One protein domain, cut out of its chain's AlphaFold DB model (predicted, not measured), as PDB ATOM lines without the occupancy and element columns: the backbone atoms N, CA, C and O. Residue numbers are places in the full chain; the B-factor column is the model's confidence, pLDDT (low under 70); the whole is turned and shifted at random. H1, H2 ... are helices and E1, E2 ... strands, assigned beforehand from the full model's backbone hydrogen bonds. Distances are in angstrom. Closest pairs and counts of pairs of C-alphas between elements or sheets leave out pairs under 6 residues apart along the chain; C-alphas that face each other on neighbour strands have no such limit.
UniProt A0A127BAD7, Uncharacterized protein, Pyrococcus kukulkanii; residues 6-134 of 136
ATOM      1  N   LYS A   6     106.785 -53.975 -26.548       71.00
ATOM      2  CA  LYS A   6     105.327 -54.030 -26.763       71.00
ATOM      3  C   LYS A   6     104.609 -52.772 -26.249       71.00
ATOM      4  O   LYS A   6     103.734 -52.237 -26.923       71.00
ATOM      5  N   LYS A   7     104.995 -52.277 -25.066       76.00
ATOM      6  CA  LYS A   7     104.420 -51.061 -24.461       76.00
ATOM      7  C   LYS A   7     104.853 -49.811 -25.220       76.00
ATOM      8  O   LYS A   7     104.016 -48.957 -25.482       76.00
ATOM      9  N   ALA A   8     106.128 -49.726 -25.606       76.19
ATOM     10  CA  ALA A   8     106.638 -48.611 -26.404       76.19
ATOM     11  C   ALA A   8     105.912 -48.503 -27.757       76.19
ATOM     12  O   ALA A   8     105.468 -47.420 -28.134       76.19
ATOM     13  N   PHE A   9     105.706 -49.633 -28.438       77.12
ATOM     14  CA  PHE A   9     105.006 -49.674 -29.720       77.12
ATOM     15  C   PHE A   9     103.535 -49.244 -29.596       77.12
ATOM     16  O   PHE A   9     103.063 -48.392 -30.351       77.12
ATOM     17  N   LEU A  10     102.819 -49.765 -28.596       78.81
ATOM     18  CA  LEU A  10     101.416 -49.421 -28.360       78.81
ATOM     19  C   LEU A  10     101.244 -47.933 -28.009       78.81
ATOM     20  O   LEU A  10     100.380 -47.268 -28.575       78.81
ATOM     21  N   ILE A  11     102.121 -47.392 -27.157       82.50
ATOM     22  CA  ILE A  11     102.141 -45.958 -26.832       82.50
ATOM     23  C   ILE A  11     102.395 -45.126 -28.094       82.50
ATOM     24  O   ILE A  11     101.659 -44.176 -28.341       82.50
ATOM     25  N   SER A  12     103.375 -45.498 -28.925       82.31
ATOM     26  CA  SER A  12     103.678 -44.762 -30.162       82.31
ATOM     27  C   SER A  12     102.521 -44.777 -31.167       82.31
ATOM     28  O   SER A  12     102.236 -43.756 -31.787       82.31
ATOM     29  N   THR A  13     101.793 -45.894 -31.264       81.31
ATOM     30  CA  THR A  13     100.632 -46.036 -32.153       81.31
ATOM     31  C   THR A  13      99.483 -45.137 -31.700       81.31
ATOM     32  O   THR A  13      98.900 -44.416 -32.507       81.31
ATOM     33  N   ILE A  14      99.186 -45.122 -30.397       83.38
ATOM     34  CA  ILE A  14      98.165 -44.234 -29.823       83.38
ATOM     35  C   ILE A  14      98.549 -42.768 -30.045       83.38
ATOM     36  O   ILE A  14      97.716 -41.965 -30.462       83.38
ATOM     37  N   LEU A  15      99.815 -42.422 -29.807       86.25
ATOM     38  CA  LEU A  15     100.310 -41.055 -29.960       86.25
ATOM     39  C   LEU A  15     100.246 -40.593 -31.423       86.25
ATOM     40  O   LEU A  15      99.856 -39.458 -31.696       86.25
ATOM     41  N   PHE A  16     100.537 -41.488 -32.370       85.19
ATOM     42  CA  PHE A  16     100.365 -41.246 -33.801       85.19
ATOM     43  C   PHE A  16      98.896 -40.997 -34.178       85.19
ATOM     44  O   PHE A  16      98.587 -40.033 -34.872       85.19
ATOM     45  N   ILE A  17      97.963 -41.811 -33.677       83.81
ATOM     46  CA  ILE A  17      96.529 -41.640 -33.969       83.81
ATOM     47  C   ILE A  17      96.000 -40.330 -33.381       83.81
ATOM     48  O   ILE A  17      95.248 -39.621 -34.051       83.81
ATOM     49  N   LEU A  18      96.403 -39.981 -32.157       85.44
ATOM     50  CA  LEU A  18      96.004 -38.735 -31.500       85.44
ATOM     51  C   LEU A  18      96.535 -37.508 -32.242       85.44
ATOM     52  O   LEU A  18      95.786 -36.563 -32.479       85.44
ATOM     53  N   THR A  19      97.806 -37.528 -32.644       86.75
ATOM     54  CA  THR A  19      98.410 -36.428 -33.409       86.75
ATOM     55  C   THR A  19      97.765 -36.280 -34.783       86.75
ATOM     56  O   THR A  19      97.406 -35.165 -35.161       86.75
ATOM     57  N   LEU A  20      97.523 -37.383 -35.496       86.06
ATOM     58  CA  LEU A  20      96.825 -37.361 -36.782       86.06
ATOM     59  C   LEU A  20      95.398 -36.813 -36.627       86.06
ATOM     60  O   LEU A  20      95.010 -35.890 -37.337       86.06
ATOM     61  N   SER A  21      94.641 -37.310 -35.649       83.31
ATOM     62  CA  SER A  21      93.291 -36.817 -35.337       83.31
ATOM     63  C   SER A  21      93.287 -35.319 -35.027       83.31
ATOM     64  O   SER A  21      92.454 -34.583 -35.554       83.31
ATOM     65  N   GLY A  22      94.254 -34.854 -34.232       84.94
ATOM     66  CA  GLY A  22      94.418 -33.440 -33.901       84.94
ATOM     67  C   GLY A  22      94.708 -32.566 -35.123       84.94
ATOM     68  O   GLY A  22      94.106 -31.504 -35.266       84.94
ATOM     69  N   LEU A  23      95.576 -33.021 -36.033       86.00
ATOM     70  CA  LEU A  23      95.880 -32.309 -37.280       86.00
ATOM     71  C   LEU A  23      94.650 -32.191 -38.183       86.00
ATOM     72  O   LEU A  23      94.358 -31.101 -38.674       86.00
ATOM     73  N   PHE A  24      93.908 -33.285 -38.364       83.12
ATOM     74  CA  PHE A  24      92.689 -33.294 -39.174       83.12
ATOM     75  C   PHE A  24      91.603 -32.392 -38.583       83.12
ATOM     76  O   PHE A  24      90.996 -31.613 -39.314       83.12
ATOM     77  N   TYR A  25      91.417 -32.432 -37.263       82.69
ATOM     78  CA  TYR A  25      90.487 -31.549 -36.561       82.69
ATOM     79  C   TYR A  25      90.881 -30.070 -36.684       82.69
ATOM     80  O   TYR A  25      90.043 -29.200 -36.922       82.69
ATOM     81  N   HIS A  26      92.172 -29.759 -36.552       83.50
ATOM     82  CA  HIS A  26      92.643 -28.387 -36.714       83.50
ATOM     83  C   HIS A  26      92.453 -27.892 -38.151       83.50
ATOM     84  O   HIS A  26      92.035 -26.755 -38.366       83.50
ATOM     85  N   ALA A  27      92.717 -28.750 -39.136       81.75
ATOM     86  CA  ALA A  27      92.529 -28.425 -40.539       81.75
ATOM     87  C   ALA A  27      91.040 -28.234 -40.890       81.75
ATOM     88  O   ALA A  27      90.713 -27.282 -41.596       81.75
ATOM     89  N   SER A  28      90.124 -29.053 -40.356       81.94
ATOM     90  CA  SER A  28      88.684 -28.920 -40.635       81.94
ATOM     91  C   SER A  28      88.088 -27.626 -40.076       81.94
ATOM     92  O   SER A  28      87.101 -27.119 -40.601       81.94
ATOM     93  N   ASN A  29      88.704 -27.064 -39.033       83.50
ATOM     94  CA  ASN A  29      88.266 -25.819 -38.403       83.50
ATOM     95  C   ASN A  29      88.931 -24.561 -38.982       83.50
ATOM     96  O   ASN A  29      88.612 -23.453 -38.551       83.50
ATOM     97  N   LYS A  30      89.835 -24.690 -39.964       85.88
ATOM     98  CA  LYS A  30      90.434 -23.545 -40.671       85.88
ATOM     99  C   LYS A  30      89.467 -22.988 -41.715       85.88
ATOM    100  O   LYS A  30      89.665 -23.134 -42.920       85.88
ATOM    101  N   ILE A  31      88.407 -22.370 -41.217       88.56
ATOM    102  CA  ILE A  31      87.407 -21.671 -42.013       88.56
ATOM    103  C   ILE A  31      88.032 -20.397 -42.591       88.56
ATOM    104  O   ILE A  31      88.783 -19.702 -41.904       88.56
ATOM    105  N   VAL A  32      87.728 -20.097 -43.852       90.06
ATOM    106  CA  VAL A  32      88.143 -18.850 -44.501       90.06
ATOM    107  C   VAL A  32      86.924 -17.954 -44.649       90.06
ATOM    108  O   VAL A  32      85.931 -18.357 -45.253       90.06
ATOM    109  N   GLU A  33      87.000 -16.748 -44.097       91.50
ATOM    110  CA  GLU A  33      85.945 -15.743 -44.195       91.50
ATOM    111  C   GLU A  33      86.392 -14.606 -45.109       91.50
ATOM    112  O   GLU A  33      87.455 -14.024 -44.910       91.50
ATOM    113  N   VAL A  34      85.557 -14.283 -46.090       89.50
ATOM    114  CA  VAL A  34      85.779 -13.208 -47.059       89.50
ATOM    115  C   VAL A  34      84.676 -12.184 -46.863       89.50
ATOM    116  O   VAL A  34      83.493 -12.533 -46.894       89.50
ATOM    117  N   GLN A  35      85.042 -10.937 -46.586       89.19
ATOM    118  CA  GLN A  35      84.092  -9.905 -46.183       89.19
ATOM    119  C   GLN A  35      84.041  -8.803 -47.228       89.19
ATOM    120  O   GLN A  35      84.957  -7.998 -47.350       89.19
ATOM    121  N   PHE A  36      82.912  -8.720 -47.919       87.50
ATOM    122  CA  PHE A  36      82.660  -7.668 -48.885       87.50
ATOM    123  C   PHE A  36      81.883  -6.527 -48.241       87.50
ATOM    124  O   PHE A  36      80.858  -6.743 -47.588       87.50
ATOM    125  N   LEU A  37      82.374  -5.308 -48.446       82.62
ATOM    126  CA  LEU A  37      81.740  -4.072 -48.007       82.62
ATOM    127  C   LEU A  37      81.290  -3.294 -49.236       82.62
ATOM    128  O   LEU A  37      82.095  -2.991 -50.114       82.62
ATOM    129  N   THR A  38      80.004  -2.958 -49.284       78.75
ATOM    130  CA  THR A  38      79.449  -2.115 -50.344       78.75
ATOM    131  C   THR A  38      78.904  -0.823 -49.756       78.75
ATOM    132  O   THR A  38      78.156  -0.819 -48.773       78.75
ATOM    133  N   PHE A  39      79.278   0.292 -50.379       71.06
ATOM    134  CA  PHE A  39      78.786   1.621 -50.048       71.06
ATOM    135  C   PHE A  39      77.874   2.070 -51.191       71.06
ATOM    136  O   PHE A  39      78.338   2.687 -52.142       71.06
ATOM    137  N   ASN A  40      76.593   1.700 -51.139       67.31
ATOM    138  CA  ASN A  40      75.602   2.168 -52.113       67.31
ATOM    139  C   ASN A  40      74.681   3.240 -51.508       67.31
ATOM    140  O   ASN A  40      74.447   3.252 -50.299       67.31
ATOM    141  N   ASP A  41      74.168   4.144 -52.332       61.19
ATOM    142  CA  ASP A  41      73.206   5.169 -51.928       61.19
ATOM    143  C   ASP A  41      71.774   4.597 -51.929       61.19
ATOM    144  O   ASP A  41      71.439   3.754 -52.762       61.19
ATOM    145  N   GLU A  42      70.925   5.007 -50.981       60.22
ATOM    146  CA  GLU A  42      69.643   4.334 -50.659       60.22
ATOM    147  C   GLU A  42      68.603   4.370 -51.796       60.22
ATOM    148  O   GLU A  42      67.636   3.610 -51.780       60.22
ATOM    149  N   ASN A  43      68.820   5.206 -52.812       60.00
ATOM    150  CA  ASN A  43      67.849   5.488 -53.869       60.00
ATOM    151  C   ASN A  43      68.054   4.715 -55.180       60.00
ATOM    152  O   ASN A  43      67.299   4.939 -56.127       60.00
ATOM    153  N   GLN A  44      69.040   3.815 -55.284       62.78
ATOM    154  CA  GLN A  44      69.279   3.081 -56.532       62.78
ATOM    155  C   GLN A  44      69.355   1.563 -56.323       62.78
ATOM    156  O   GLN A  44      70.162   1.066 -55.539       62.78
ATOM    157  N   ASN A  45      68.555   0.816 -57.099       66.81
ATOM    158  CA  ASN A  45      68.597  -0.651 -57.225       66.81
ATOM    159  C   ASN A  45      69.860  -1.117 -57.982       66.81
ATOM    160  O   ASN A  45      69.774  -1.829 -58.985       66.81
ATOM    161  N   LEU A  46      71.038  -0.680 -57.541       72.75
ATOM    162  CA  LEU A  46      72.314  -1.083 -58.118       72.75
ATOM    163  C   LEU A  46      72.804  -2.374 -57.469       72.75
ATOM    164  O   LEU A  46      72.695  -2.569 -56.261       72.75
ATOM    165  N   TYR A  47      73.390  -3.239 -58.290       79.44
ATOM    166  CA  TYR A  47      74.137  -4.400 -57.829       79.44
ATOM    167  C   TYR A  47      75.624  -4.085 -57.935       79.44
ATOM    168  O   TYR A  47      76.092  -3.628 -58.976       79.44
ATOM    169  N   SER A  48      76.366  -4.346 -56.866       83.25
ATOM    170  CA  SER A  48      77.826  -4.303 -56.878       83.25
ATOM    171  C   SER A  48      78.364  -5.707 -57.114       83.25
ATOM    172  O   SER A  48      77.935  -6.658 -56.460       83.25
ATOM    173  N   VAL A  49      79.304  -5.833 -58.047       86.00
ATOM    174  CA  VAL A  49      80.093  -7.054 -58.220       86.00
ATOM    175  C   VAL A  49      81.420  -6.824 -57.521       86.00
ATOM    176  O   VAL A  49      82.188  -5.953 -57.923       86.00
ATOM    177  N   CYS A  50      81.672  -7.581 -56.464       87.81
ATOM    178  CA  CYS A  50      82.930  -7.524 -55.735       87.81
ATOM    179  C   CYS A  50      83.722  -8.798 -56.009       87.81
ATOM    180  O   CYS A  50      83.134  -9.877 -56.077       87.81
ATOM    181  N   MET A  51      85.038  -8.669 -56.161       90.69
ATOM    182  CA  MET A  51      85.952  -9.793 -56.320       90.69
ATOM    183  C   MET A  51      87.132  -9.615 -55.373       90.69
ATOM    184  O   MET A  51      87.674  -8.518 -55.269       90.69
ATOM    185  N   GLU A  52      87.523 -10.692 -54.704       91.81
ATOM    186  CA  GLU A  52      88.683 -10.726 -53.822       91.81
ATOM    187  C   GLU A  52      89.479 -12.007 -54.062       91.81
ATOM    188  O   GLU A  52      88.909 -13.087 -54.239       91.81
ATOM    189  N   GLU A  53      90.802 -11.887 -54.094       92.25
ATOM    190  CA  GLU A  53      91.708 -13.025 -54.206       92.25
ATOM    191  C   GLU A  53      92.081 -13.526 -52.815       92.25
ATOM    192  O   GLU A  53      92.480 -12.761 -51.940       92.25
ATOM    193  N   VAL A  54      91.954 -14.833 -52.609       92.12
ATOM    194  CA  VAL A  54      92.104 -15.466 -51.305       92.12
ATOM    195  C   VAL A  54      92.998 -16.690 -51.426       92.12
ATOM    196  O   VAL A  54      92.914 -17.473 -52.374       92.12
ATOM    197  N   VAL A  55      93.865 -16.876 -50.433       92.06
ATOM    198  CA  VAL A  55      94.731 -18.053 -50.338       92.06
ATOM    199  C   VAL A  55      94.146 -19.027 -49.323       92.06
ATOM    200  O   VAL A  55      94.126 -18.765 -48.121       92.06
ATOM    201  N   LEU A  56      93.705 -20.185 -49.805       91.31
ATOM    202  CA  LEU A  56      93.183 -21.262 -48.974       91.31
ATOM    203  C   LEU A  56      94.277 -21.848 -48.067       91.31
ATOM    204  O   LEU A  56      95.458 -21.902 -48.446       91.31
ATOM    205  N   PRO A  57      93.920 -22.350 -46.874       88.88
ATOM    206  CA  PRO A  57      94.873 -23.004 -45.984       88.88
ATOM    207  C   PRO A  57      95.438 -24.298 -46.591       88.88
ATOM    208  O   PRO A  57      96.606 -24.603 -46.362       88.88
ATOM    209  N   PHE A  58      94.661 -25.020 -47.403       88.44
ATOM    210  CA  PHE A  58      95.086 -26.223 -48.123       88.44
ATOM    211  C   PHE A  58      94.325 -26.371 -49.444       88.44
ATOM    212  O   PHE A  58      93.298 -25.739 -49.662       88.44
ATOM    213  N   ALA A  59      94.867 -27.182 -50.351       90.00
ATOM    214  CA  ALA A  59      94.151 -27.630 -51.540       90.00
ATOM    215  C   ALA A  59      93.191 -28.766 -51.154       90.00
ATOM    216  O   ALA A  59      93.483 -29.538 -50.239       90.00
ATOM    217  N   GLY A  60      92.049 -28.873 -51.827       90.38
ATOM    218  CA  GLY A  60      91.055 -29.894 -51.512       90.38
ATOM    219  C   GLY A  60      89.629 -29.462 -51.813       90.38
ATOM    220  O   GLY A  60      89.394 -28.615 -52.674       90.38
ATOM    221  N   LYS A  61      88.679 -30.097 -51.122       91.81
ATOM    222  CA  LYS A  61      87.245 -29.828 -51.244       91.81
ATOM    223  C   LYS A  61      86.813 -28.759 -50.247       91.81
ATOM    224  O   LYS A  61      87.236 -28.767 -49.092       91.81
ATOM    225  N   TYR A  62      85.948 -27.864 -50.699       93.44
ATOM    226  CA  TYR A  62      85.399 -26.777 -49.907       93.44
ATOM    227  C   TYR A  62      83.916 -26.583 -50.209       93.44
ATOM    228  O   TYR A  62      83.472 -26.675 -51.358       93.44
ATOM    229  N   LYS A  63      83.173 -26.237 -49.165       93.62
ATOM    230  CA  LYS A  63      81.789 -25.792 -49.212       93.62
ATOM    231  C   LYS A  63      81.733 -24.273 -49.088       93.62
ATOM    232  O   LYS A  63      82.379 -23.689 -48.221       93.62
ATOM    233  N   ILE A  64      80.950 -23.648 -49.955       93.50
ATOM    234  CA  ILE A  64      80.730 -22.205 -50.022       93.50
ATOM    235  C   ILE A  64      79.417 -21.904 -49.299       93.50
ATOM    236  O   ILE A  64      78.352 -22.385 -49.691       93.50
ATOM    237  N   GLU A  65      79.482 -21.093 -48.251       91.81
ATOM    238  CA  GLU A  65      78.312 -20.555 -47.565       91.81
ATOM    239  C   GLU A  65      78.227 -19.051 -47.842       91.81
ATOM    240  O   GLU A  65      79.046 -18.257 -47.382       91.81
ATOM    241  N   GLY A  66      77.240 -18.666 -48.649       85.06
ATOM    242  CA  GLY A  66      76.989 -17.288 -49.055       85.06
ATOM    243  C   GLY A  66      75.922 -17.227 -50.147       85.06
ATOM    244  O   GLY A  66      75.656 -18.217 -50.830       85.06
ATOM    245  N   THR A  67      75.280 -16.075 -50.309       82.19
ATOM    246  CA  THR A  67      74.267 -15.839 -51.346       82.19
ATOM    247  C   THR A  67      74.894 -15.197 -52.582       82.19
ATOM    248  O   THR A  67      75.672 -14.257 -52.466       82.19
ATOM    249  N   ASN A  68      74.541 -15.692 -53.777       85.69
ATOM    250  CA  ASN A  68      75.002 -15.166 -55.075       85.69
ATOM    251  C   ASN A  68      76.533 -15.065 -55.209       85.69
ATOM    252  O   ASN A  68      77.069 -14.067 -55.697       85.69
ATOM    253  N   VAL A  69      77.223 -16.119 -54.772       88.44
ATOM    254  CA  VAL A  69      78.685 -16.228 -54.780       88.44
ATOM    255  C   VAL A  69      79.141 -17.153 -55.898       88.44
ATOM    256  O   VAL A  69      78.536 -18.197 -56.139       88.44
ATOM    257  N   THR A  70      80.233 -16.791 -56.560       91.94
ATOM    258  CA  THR A  70      80.984 -17.667 -57.458       91.94
ATOM    259  C   THR A  70      82.450 -17.664 -57.051       91.94
ATOM    260  O   THR A  70      83.065 -16.610 -56.926       91.94
ATOM    261  N   VAL A  71      83.016 -18.849 -56.853       89.81
ATOM    262  CA  VAL A  71      84.452 -19.039 -56.642       89.81
ATOM    263  C   VAL A  71      85.097 -19.406 -57.972       89.81
ATOM    264  O   VAL A  71      84.614 -20.289 -58.684       89.81
ATOM    265  N   PHE A  72      86.187 -18.725 -58.290       91.75
ATOM    266  CA  PHE A  72      87.044 -18.943 -59.440       91.75
ATOM    267  C   PHE A  72      88.345 -19.596 -58.994       91.75
ATOM    268  O   PHE A  72      89.020 -19.133 -58.075       91.75
ATOM    269  N   THR A  73      88.718 -20.664 -59.677       89.94
ATOM    270  CA  THR A  73      90.031 -21.294 -59.566       89.94
ATOM    271  C   THR A  73      90.627 -21.389 -60.970       89.94
ATOM    272  O   THR A  73      89.921 -21.211 -61.965       89.94
ATOM    273  N   ALA A  74      91.916 -21.709 -61.088       86.12
ATOM    274  CA  ALA A  74      92.518 -22.011 -62.392       86.12
ATOM    275  C   ALA A  74      91.851 -23.216 -63.089       86.12
ATOM    276  O   ALA A  74      92.003 -23.396 -64.292       86.12
ATOM    277  N   GLU A  75      91.114 -24.034 -62.337       88.00
ATOM    278  CA  GLU A  75      90.472 -25.259 -62.810       88.00
ATOM    279  C   GLU A  75      89.006 -25.041 -63.206       88.00
ATOM    280  O   GLU A  75      88.418 -25.888 -63.876       88.00
ATOM    281  N   GLY A  76      88.392 -23.919 -62.814       88.62
ATOM    282  CA  GLY A  76      87.017 -23.622 -63.194       88.62
ATOM    283  C   GLY A  76      86.293 -22.625 -62.295       88.62
ATOM    284  O   GLY A  76      86.889 -21.848 -61.552       88.62
ATOM    285  N   ARG A  77      84.959 -22.648 -62.394       89.62
ATOM    286  CA  ARG A  77      84.039 -21.779 -61.647       89.62
ATOM    287  C   ARG A  77      83.000 -22.606 -60.900       89.62
ATOM    288  O   ARG A  77      82.437 -23.545 -61.461       89.62
ATOM    289  N   PHE A  78      82.712 -22.225 -59.660       90.25
ATOM    290  CA  PHE A  78      81.902 -23.027 -58.745       90.25
ATOM    291  C   PHE A  78      80.986 -22.156 -57.879       90.25
ATOM    292  O   PHE A  78      81.372 -21.063 -57.480       90.25
ATOM    293  N   GLY A  79      79.774 -22.635 -57.574       84.88
ATOM    294  CA  GLY A  79      78.746 -21.831 -56.883       84.88
ATOM    295  C   GLY A  79      78.232 -22.370 -55.542       84.88
ATOM    296  O   GLY A  79      77.505 -21.665 -54.853       84.88
ATOM    297  N   LYS A  80      78.559 -23.612 -55.161       89.06
ATOM    298  CA  LYS A  80      78.143 -24.193 -53.864       89.06
ATOM    299  C   LYS A  80      79.246 -25.000 -53.208       89.06
ATOM    300  O   LYS A  80      79.567 -24.760 -52.058       89.06
ATOM    301  N   ASN A  81      79.840 -25.918 -53.958       92.06
ATOM    302  CA  ASN A  81      80.990 -26.700 -53.529       92.06
ATOM    303  C   ASN A  81      82.038 -26.629 -54.634       92.06
ATOM    304  O   ASN A  81      81.679 -26.519 -55.810       92.06
ATOM    305  N   PHE A  82      83.307 -26.720 -54.265       91.94
ATOM    306  CA  PHE A  82      84.393 -26.822 -55.227       91.94
ATOM    307  C   PHE A  82      85.494 -27.733 -54.717       91.94
ATOM    308  O   PHE A  82      85.637 -27.955 -53.516       91.94
ATOM    309  N   SER A  83      86.271 -28.261 -55.652       91.56
ATOM    310  CA  SER A  83      87.518 -28.948 -55.364       91.56
ATOM    311  C   SER A  83      88.607 -28.290 -56.190       91.56
ATOM    312  O   SER A  83      88.349 -27.900 -57.325       91.56
ATOM    313  N   THR A  84      89.779 -28.112 -55.592       91.25
ATOM    314  CA  THR A  84      90.917 -27.474 -56.249       91.25
ATOM    315  C   THR A  84      92.219 -28.144 -55.846       91.25
ATOM    316  O   THR A  84      92.401 -28.469 -54.669       91.25
ATOM    317  N   SER A  85      93.136 -28.334 -56.797       91.25
ATOM    318  CA  SER A  85      94.518 -28.745 -56.509       91.25
ATOM    319  C   SER A  85      95.416 -27.563 -56.117       91.25
ATOM    320  O   SER A  85      96.496 -27.755 -55.559       91.25
ATOM    321  N   ILE A  86      94.948 -26.331 -56.340       90.81
ATOM    322  CA  ILE A  86      95.657 -25.090 -56.017       90.81
ATOM    323  C   ILE A  86      95.012 -24.338 -54.853       90.81
ATOM    324  O   ILE A  86      93.816 -24.451 -54.592       90.81
ATOM    325  N   ARG A  87      95.819 -23.531 -54.156       91.12
ATOM    326  CA  ARG A  87      95.385 -22.764 -52.976       91.12
ATOM    327  C   ARG A  87      94.893 -21.354 -53.295       91.12
ATOM    328  O   ARG A  87      94.158 -20.796 -52.492       91.12
ATOM    329  N   ALA A  88      95.322 -20.767 -54.408       90.94
ATOM    330  CA  ALA A  88      94.892 -19.432 -54.808       90.94
ATOM    331  C   ALA A  88      93.523 -19.513 -55.490       90.94
ATOM    332  O   ALA A  88      93.370 -20.238 -56.476       90.94
ATOM    333  N   VAL A  89      92.539 -18.790 -54.957       92.19
ATOM    334  CA  VAL A  89      91.175 -18.740 -55.488       92.19
ATOM    335  C   VAL A  89      90.671 -17.301 -55.515       92.19
ATOM    336  O   VAL A  89      90.950 -16.522 -54.610       92.19
ATOM    337  N   GLY A  90      89.916 -16.943 -56.546       91.69
ATOM    338  CA  GLY A  90      89.153 -15.701 -56.586       91.69
ATOM    339  C   GLY A  90      87.745 -15.952 -56.065       91.69
ATOM    340  O   GLY A  90      87.104 -16.924 -56.451       91.69
ATOM    341  N   VAL A  91      87.229 -15.091 -55.202       90.94
ATOM    342  CA  VAL A  91      85.842 -15.145 -54.738       90.94
ATOM    343  C   VAL A  91      85.140 -13.916 -55.276       90.94
ATOM    344  O   VAL A  91      85.545 -12.799 -54.974       90.94
ATOM    345  N   ALA A  92      84.093 -14.115 -56.072       89.56
ATOM    346  CA  ALA A  92      83.238 -13.035 -56.530       89.56
ATOM    347  C   ALA A  92      81.831 -13.167 -55.965       89.56
ATOM    348  O   ALA A  92      81.267 -14.261 -55.900       89.56
ATOM    349  N   ALA A  93      81.240 -12.037 -55.605       87.94
ATOM    350  CA  ALA A  93      79.869 -11.973 -55.135       87.94
ATOM    351  C   ALA A  93      79.126 -10.803 -55.760       87.94
ATOM    352  O   ALA A  93      79.683  -9.725 -55.977       87.94
ATOM    353  N   VAL A  94      77.842 -11.037 -56.029       86.75
ATOM    354  CA  VAL A  94      76.920 -10.007 -56.505       86.75
ATOM    355  C   VAL A  94      76.040  -9.574 -55.341       86.75
ATOM    356  O   VAL A  94      75.213 -10.343 -54.845       86.75
ATOM    357  N   ILE A  95      76.213  -8.329 -54.909       84.50
ATOM    358  CA  ILE A  95      75.606  -7.779 -53.697       84.50
ATOM    359  C   ILE A  95      74.626  -6.680 -54.101       84.50
ATOM    360  O   ILE A  95      74.975  -5.758 -54.832       84.50
ATOM    361  N   LYS A  96      73.378  -6.796 -53.638       73.38
ATOM    362  CA  LYS A  96      72.284  -5.873 -53.982       73.38
ATOM    363  C   LYS A  96      72.165  -4.676 -53.035       73.38
ATOM    364  O   LYS A  96      71.726  -3.612 -53.448       73.38
ATOM    365  N   ASN A  97      72.501  -4.860 -51.760       66.50
ATOM    366  CA  ASN A  97      72.203  -3.887 -50.711       66.50
ATOM    367  C   ASN A  97      73.465  -3.324 -50.070       66.50
ATOM    368  O   ASN A  97      74.471  -4.019 -49.954       66.50
ATOM    369  N   LYS A  98      73.337  -2.089 -49.573       66.56
ATOM    370  CA  LYS A  98      74.306  -1.426 -48.702       66.56
ATOM    371  C   LYS A  98      74.553  -2.297 -47.472       66.56
ATOM    372  O   LYS A  98      73.608  -2.694 -46.789       66.56
ATOM    373  N   GLY A  99      75.815  -2.598 -47.198       70.31
ATOM    374  CA  GLY A  99      76.183  -3.368 -46.021       70.31
ATOM    375  C   GLY A  99      77.328  -4.335 -46.252       70.31
ATOM    376  O   GLY A  99      78.096  -4.236 -47.212       70.31
ATOM    377  N   LYS A 100      77.436  -5.259 -45.301       80.00
ATOM    378  CA  LYS A 100      78.488  -6.261 -45.219       80.00
ATOM    379  C   LYS A 100      77.930  -7.623 -45.600       80.00
ATOM    380  O   LYS A 100      76.937  -8.068 -45.027       80.00
ATOM    381  N   THR A 101      78.586  -8.301 -46.531       84.56
ATOM    382  CA  THR A 101      78.321  -9.707 -46.843       84.56
ATOM    383  C   THR A 101      79.561 -10.515 -46.509       84.56
ATOM    384  O   THR A 101      80.633 -10.261 -47.051       84.56
ATOM    385  N   THR A 102      79.410 -11.479 -45.604       89.50
ATOM    386  CA  THR A 102      80.463 -12.442 -45.282       89.50
ATOM    387  C   THR A 102      80.202 -13.725 -46.056       89.50
ATOM    388  O   THR A 102      79.114 -14.293 -45.973       89.50
ATOM    389  N   ILE A 103      81.206 -14.173 -46.794       90.75
ATOM    390  CA  ILE A 103      81.227 -15.451 -47.493       90.75
ATOM    391  C   ILE A 103      82.172 -16.360 -46.737       90.75
ATOM    392  O   ILE A 103      83.286 -15.963 -46.400       90.75
ATOM    393  N   ILE A 104      81.731 -17.584 -46.485       92.56
ATOM    394  CA  ILE A 104      82.490 -18.548 -45.706       92.56
ATOM    395  C   ILE A 104      82.867 -19.719 -46.611       92.56
ATOM    396  O   ILE A 104      82.003 -20.354 -47.214       92.56
ATOM    397  N   LEU A 105      84.160 -20.023 -46.690       92.06
ATOM    398  CA  LEU A 105      84.675 -21.226 -47.334       92.06
ATOM    399  C   LEU A 105      85.043 -22.227 -46.237       92.06
ATOM    400  O   LEU A 105      86.013 -22.034 -45.495       92.06
ATOM    401  N   LYS A 106      84.252 -23.295 -46.117       92.31
ATOM    402  CA  LYS A 106      84.478 -24.369 -45.146       92.31
ATOM    403  C   LYS A 106      85.171 -25.545 -45.814       92.31
ATOM    404  O   LYS A 106      84.649 -26.050 -46.806       92.31
ATOM    405  N   PRO A 107      86.312 -26.005 -45.298       91.31
ATOM    406  CA  PRO A 107      86.948 -27.184 -45.853       91.31
ATOM    407  C   PRO A 107      86.147 -28.454 -45.565       91.31
ATOM    408  O   PRO A 107      85.691 -28.681 -44.445       91.31
ATOM    409  N   GLU A 108      86.041 -29.317 -46.569       88.62
ATOM    410  CA  GLU A 108      85.509 -30.669 -46.433       88.62
ATOM    411  C   GLU A 108      86.684 -31.646 -46.366       88.62
ATOM    412  O   GLU A 108      87.234 -32.064 -47.386       88.62
ATOM    413  N   ILE A 109      87.101 -31.980 -45.143       82.75
ATOM    414  CA  ILE A 109      88.155 -32.968 -44.916       82.75
ATOM    415  C   ILE A 109      87.522 -34.307 -44.568       82.75
ATOM    416  O   ILE A 109      86.871 -34.459 -43.534       82.75
ATOM    417  N   GLU A 110      87.765 -35.299 -45.414       77.00
ATOM    418  CA  GLU A 110      87.417 -36.685 -45.129       77.00
ATOM    419  C   GLU A 110      88.484 -37.279 -44.198       77.00
ATOM    420  O   GLU A 110      89.662 -37.371 -44.550       77.00
ATOM    421  N   PHE A 111      88.088 -37.655 -42.977       74.06
ATOM    422  CA  PHE A 111      89.011 -38.296 -42.044       74.06
ATOM    423  C   PHE A 111      89.394 -39.689 -42.574       74.06
ATOM    424  O   PHE A 111      88.497 -40.477 -42.888       74.06
ATOM    425  N   PRO A 112      90.692 -40.038 -42.650       76.62
ATOM    426  CA  PRO A 112      91.171 -41.299 -43.211       76.62
ATOM    427  C   PRO A 112      90.938 -42.486 -42.254       76.62
ATOM    428  O   PRO A 112      91.876 -43.189 -41.878       76.62
ATOM    429  N   LEU A 113      89.678 -42.736 -41.869       77.81
ATOM    430  CA  LEU A 113      89.261 -43.796 -40.938       77.81
ATOM    431  C   LEU A 113      89.847 -45.154 -41.320       77.81
ATOM    432  O   LEU A 113      90.361 -45.867 -40.462       77.81
ATOM    433  N   PHE A 114      89.818 -45.488 -42.611       80.00
ATOM    434  CA  PHE A 114      90.350 -46.747 -43.122       80.00
ATOM    435  C   PHE A 114      91.831 -46.947 -42.769       80.00
ATOM    436  O   PHE A 114      92.215 -48.006 -42.278       80.00
ATOM    437  N   TYR A 115      92.654 -45.912 -42.948       76.81
ATOM    438  CA  TYR A 115      94.084 -45.972 -42.643       76.81
ATOM    439  C   TYR A 115      94.341 -46.057 -41.137       76.81
ATOM    440  O   TYR A 115      95.214 -46.807 -40.708       76.81
ATOM    441  N   VAL A 116      93.549 -45.352 -40.325       79.12
ATOM    442  CA  VAL A 116      93.627 -45.447 -38.859       79.12
ATOM    443  C   VAL A 116      93.309 -46.868 -38.386       79.12
ATOM    444  O   VAL A 116      94.038 -47.424 -37.564       79.12
ATOM    445  N   VAL A 117      92.264 -47.489 -38.941       79.81
ATOM    446  CA  VAL A 117      91.893 -48.877 -38.633       79.81
ATOM    447  C   VAL A 117      92.986 -49.852 -39.075       79.81
ATOM    448  O   VAL A 117      93.363 -50.730 -38.300       79.81
ATOM    449  N   LEU A 118      93.554 -49.676 -40.270       82.00
ATOM    450  CA  LEU A 118      94.678 -50.487 -40.748       82.00
ATOM    451  C   LEU A 118      95.890 -50.406 -39.818       82.00
ATOM    452  O   LEU A 118      96.475 -51.437 -39.497       82.00
ATOM    453  N   VAL A 119      96.247 -49.207 -39.352       79.38
ATOM    454  CA  VAL A 119      97.355 -49.004 -38.405       79.38
ATOM    455  C   VAL A 119      97.078 -49.707 -37.074       79.38
ATOM    456  O   VAL A 119      97.972 -50.354 -36.528       79.38
ATOM    457  N   LEU A 120      95.843 -49.649 -36.570       78.62
ATOM    458  CA  LEU A 120      95.444 -50.369 -35.358       78.62
ATOM    459  C   LEU A 120      95.536 -51.891 -35.530       78.62
ATOM    460  O   LEU A 120      96.058 -52.571 -34.648       78.62
ATOM    461  N   ILE A 121      95.075 -52.425 -36.665       80.31
ATOM    462  CA  ILE A 121      95.145 -53.861 -36.966       80.31
ATOM    463  C   ILE A 121      96.595 -54.301 -37.151       80.31
ATOM    464  O   ILE A 121      96.991 -55.316 -36.586       80.31
ATOM    465  N   ALA A 122      97.406 -53.547 -37.892       78.88
ATOM    466  CA  ALA A 122      98.819 -53.850 -38.087       78.88
ATOM    467  C   ALA A 122      99.572 -53.824 -36.750       78.88
ATOM    468  O   ALA A 122     100.313 -54.754 -36.441       78.88
ATOM    469  N   GLY A 123      99.329 -52.817 -35.909       70.69
ATOM    470  CA  GLY A 123      99.969 -52.719 -34.601       70.69
ATOM    471  C   GLY A 123      99.506 -53.781 -33.599       70.69
ATOM    472  O   GLY A 123     100.325 -54.368 -32.885       70.69
ATOM    473  N   GLY A 124      98.207 -54.083 -33.571       70.56
ATOM    474  CA  GLY A 124      97.634 -55.154 -32.752       70.56
ATOM    475  C   GLY A 124      98.066 -56.547 -33.220       70.56
ATOM    476  O   GLY A 124      98.459 -57.392 -32.417       70.56
ATOM    477  N   GLY A 125      98.070 -56.773 -34.532       73.69
ATOM    478  CA  GLY A 125      98.509 -58.016 -35.159       73.69
ATOM    479  C   GLY A 125      99.998 -58.269 -34.949       73.69
ATOM    480  O   GLY A 125     100.384 -59.373 -34.575       73.69
ATOM    481  N   MET A 126     100.837 -57.240 -35.090       70.44
ATOM    482  CA  MET A 126     102.277 -57.342 -34.850       70.44
ATOM    483  C   MET A 126     102.589 -57.620 -33.374       70.44
ATOM    484  O   MET A 126     103.419 -58.474 -33.067       70.44
ATOM    485  N   THR A 127     101.880 -56.984 -32.437       67.50
ATOM    486  CA  THR A 127     102.044 -57.278 -31.001       67.50
ATOM    487  C   THR A 127     101.562 -58.680 -30.624       67.50
ATOM    488  O   THR A 127     102.208 -59.342 -29.804       67.50
ATOM    489  N   TYR A 128     100.484 -59.172 -31.243       67.44
ATOM    490  CA  TYR A 128     100.032 -60.556 -31.091       67.44
ATOM    491  C   TYR A 128     101.041 -61.553 -31.674       67.44
ATOM    492  O   TYR A 128     101.414 -62.506 -30.992       67.44
ATOM    493  N   ALA A 129     101.562 -61.303 -32.877       70.31
ATOM    494  CA  ALA A 129     102.579 -62.141 -33.506       70.31
ATOM    495  C   ALA A 129     103.845 -62.237 -32.640       70.31
ATOM    496  O   ALA A 129     104.295 -63.339 -32.344       70.31
ATOM    497  N   ILE A 130     104.361 -61.114 -32.126       69.88
ATOM    498  CA  ILE A 130     105.521 -61.105 -31.213       69.88
ATOM    499  C   ILE A 130     105.248 -61.943 -29.950       69.88
ATOM    500  O   ILE A 130     106.146 -62.616 -29.447       69.88
ATOM    501  N   ARG A 131     104.011 -61.936 -29.428       69.69
ATOM    502  CA  ARG A 131     103.614 -62.778 -28.287       69.69
ATOM    503  C   ARG A 131     103.594 -64.265 -28.647       69.69
ATOM    504  O   ARG A 131     104.072 -65.071 -27.855       69.69
ATOM    505  N   VAL A 132     103.032 -64.625 -29.800       73.69
ATOM    506  CA  VAL A 132     102.897 -66.024 -30.238       73.69
ATOM    507  C   VAL A 132     104.250 -66.628 -30.609       73.69
ATOM    508  O   VAL A 132     104.541 -67.751 -30.207       73.69
ATOM    509  N   PHE A 133     105.109 -65.870 -31.291       71.81
ATOM    510  CA  PHE A 133     106.445 -66.325 -31.681       71.81
ATOM    511  C   PHE A 133     107.442 -66.410 -30.515       71.81
ATOM    512  O   PHE A 133     108.578 -66.808 -30.744       71.81
ATOM    513  N   LYS A 134     107.036 -66.067 -29.278       61.59
ATOM    514  CA  LYS A 134     107.902 -66.069 -28.083       61.59
ATOM    515  C   LYS A 134     109.267 -65.411 -28.345       61.59
ATOM    516  O   LYS A 134     110.283 -65.869 -27.839       61.59
TER     517      LYS A 134
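Overview. This is residues 6 to 134 of the 136 residues of an uncharacterized protein of Pyrococcus kukulkanii (UniProt A0A127BAD7). What shape do these atoms make? A small sandwich of two four-stranded sheets, face to face, forms a head, and the helices H1 and H2 run side by side, opposite ways, away from one end of it as a long stalk. The strands make a jelly roll, four nested antiparallel pairs like one long hairpin wound over both sheets: E1 with E8, E2 with E7, E3 with E6 and E4 with E5. What is printed, and how large is it? There are 129 residues with two named helices and eight named strands in the order H1, E1, E2, E3, E4, E5, E6, E7, E8, H2, of mixed class, with the antiparallel sheets E1 - E8 - E3 - E6 and E2 - E7 - E4 - E5. The whole is extended, a rod spanning 85 by 25 by 18 A, with a radius of gyration of the C-alphas of 22.7 A.

Along the chain. Where does the first element lie? H1, residues 6 to 28, begins with C-alpha 6 at (105.327, -54.030, -26.763) and is 33.2 A long from first to last C-alpha. Where are the strands? E1 is residues 32 to 38, beginning with C-alpha 32 at (88.143, -18.850, -44.501); E2 is residues 48 to 55, 22.8 A long; E3 is residues 60 to 65; and E4 is residues 69 to 73. E5 is residues 76 to 78, E6 is residues 81 to 84, E7 is residues 88 to 95, 22.6 A long, and E8 is residues 99 to 108, 28.9 A long. Where does the last element end? H2, residues 113 to 132, is 28.2 A long and ends with C-alpha 132 at (102.897, -66.024, -30.238).

Arrangement. How do the helices stand? H1 and H2 touch, at a shallow tilt of 3 degrees and opposite ways, and their closest C-alphas, those of Lys 6 and Thr 127, are 6.3 A apart. H1 only grazes the sheet of E1, E8, E3 and E6, with its residues 27 to 28, and H2 is not on either sheet. In both helices every O i to N i+4 pair is within hydrogen-bond range. What joins the strands of the sheet that holds E1? E1 and E8 are antiparallel at 162 degrees, with N 34 and O 103 at 2.8 A, within hydrogen-bond range. E8 and E3 have N 63 and O 106 at 2.8 A, and E3 and E6 have N 62 and O 82 at 2.8 A. What joins the strands of the other sheet? E2 and E7 are antiparallel at 159 degrees, with N 52 and O 91 at 2.9 A; E7 and E4 have N 72 and O 90 at 2.7 A; and the hairpin E4 and E5 has N 71 and O 78 at 2.8 A. How do the sheets meet? The parts that face each other are 8.2 A centre to centre, their best planes are 16 degrees apart, and the closest C-alphas of E1 and E2, those of Phe 36 and Cys 50, are 6.9 A apart.

Size, cuts and confidence. How far does it reach? The two C-alphas farthest apart, those of Asn 43 and Lys 134, are 86.0 A apart, while the first and last printed C-alphas, 6 and 134, are 12.4 A apart. Is there a cut or a long link? The printed part has no cut and no long link; the link E1 to E2, 9 residues, is short, and the others are tight. Where is confidence low? The mean pLDDT of the printed part is 82.8, and residues 40 to 45, 97 to 98, 127 to 128, 130 to 131 and 134 are under 70.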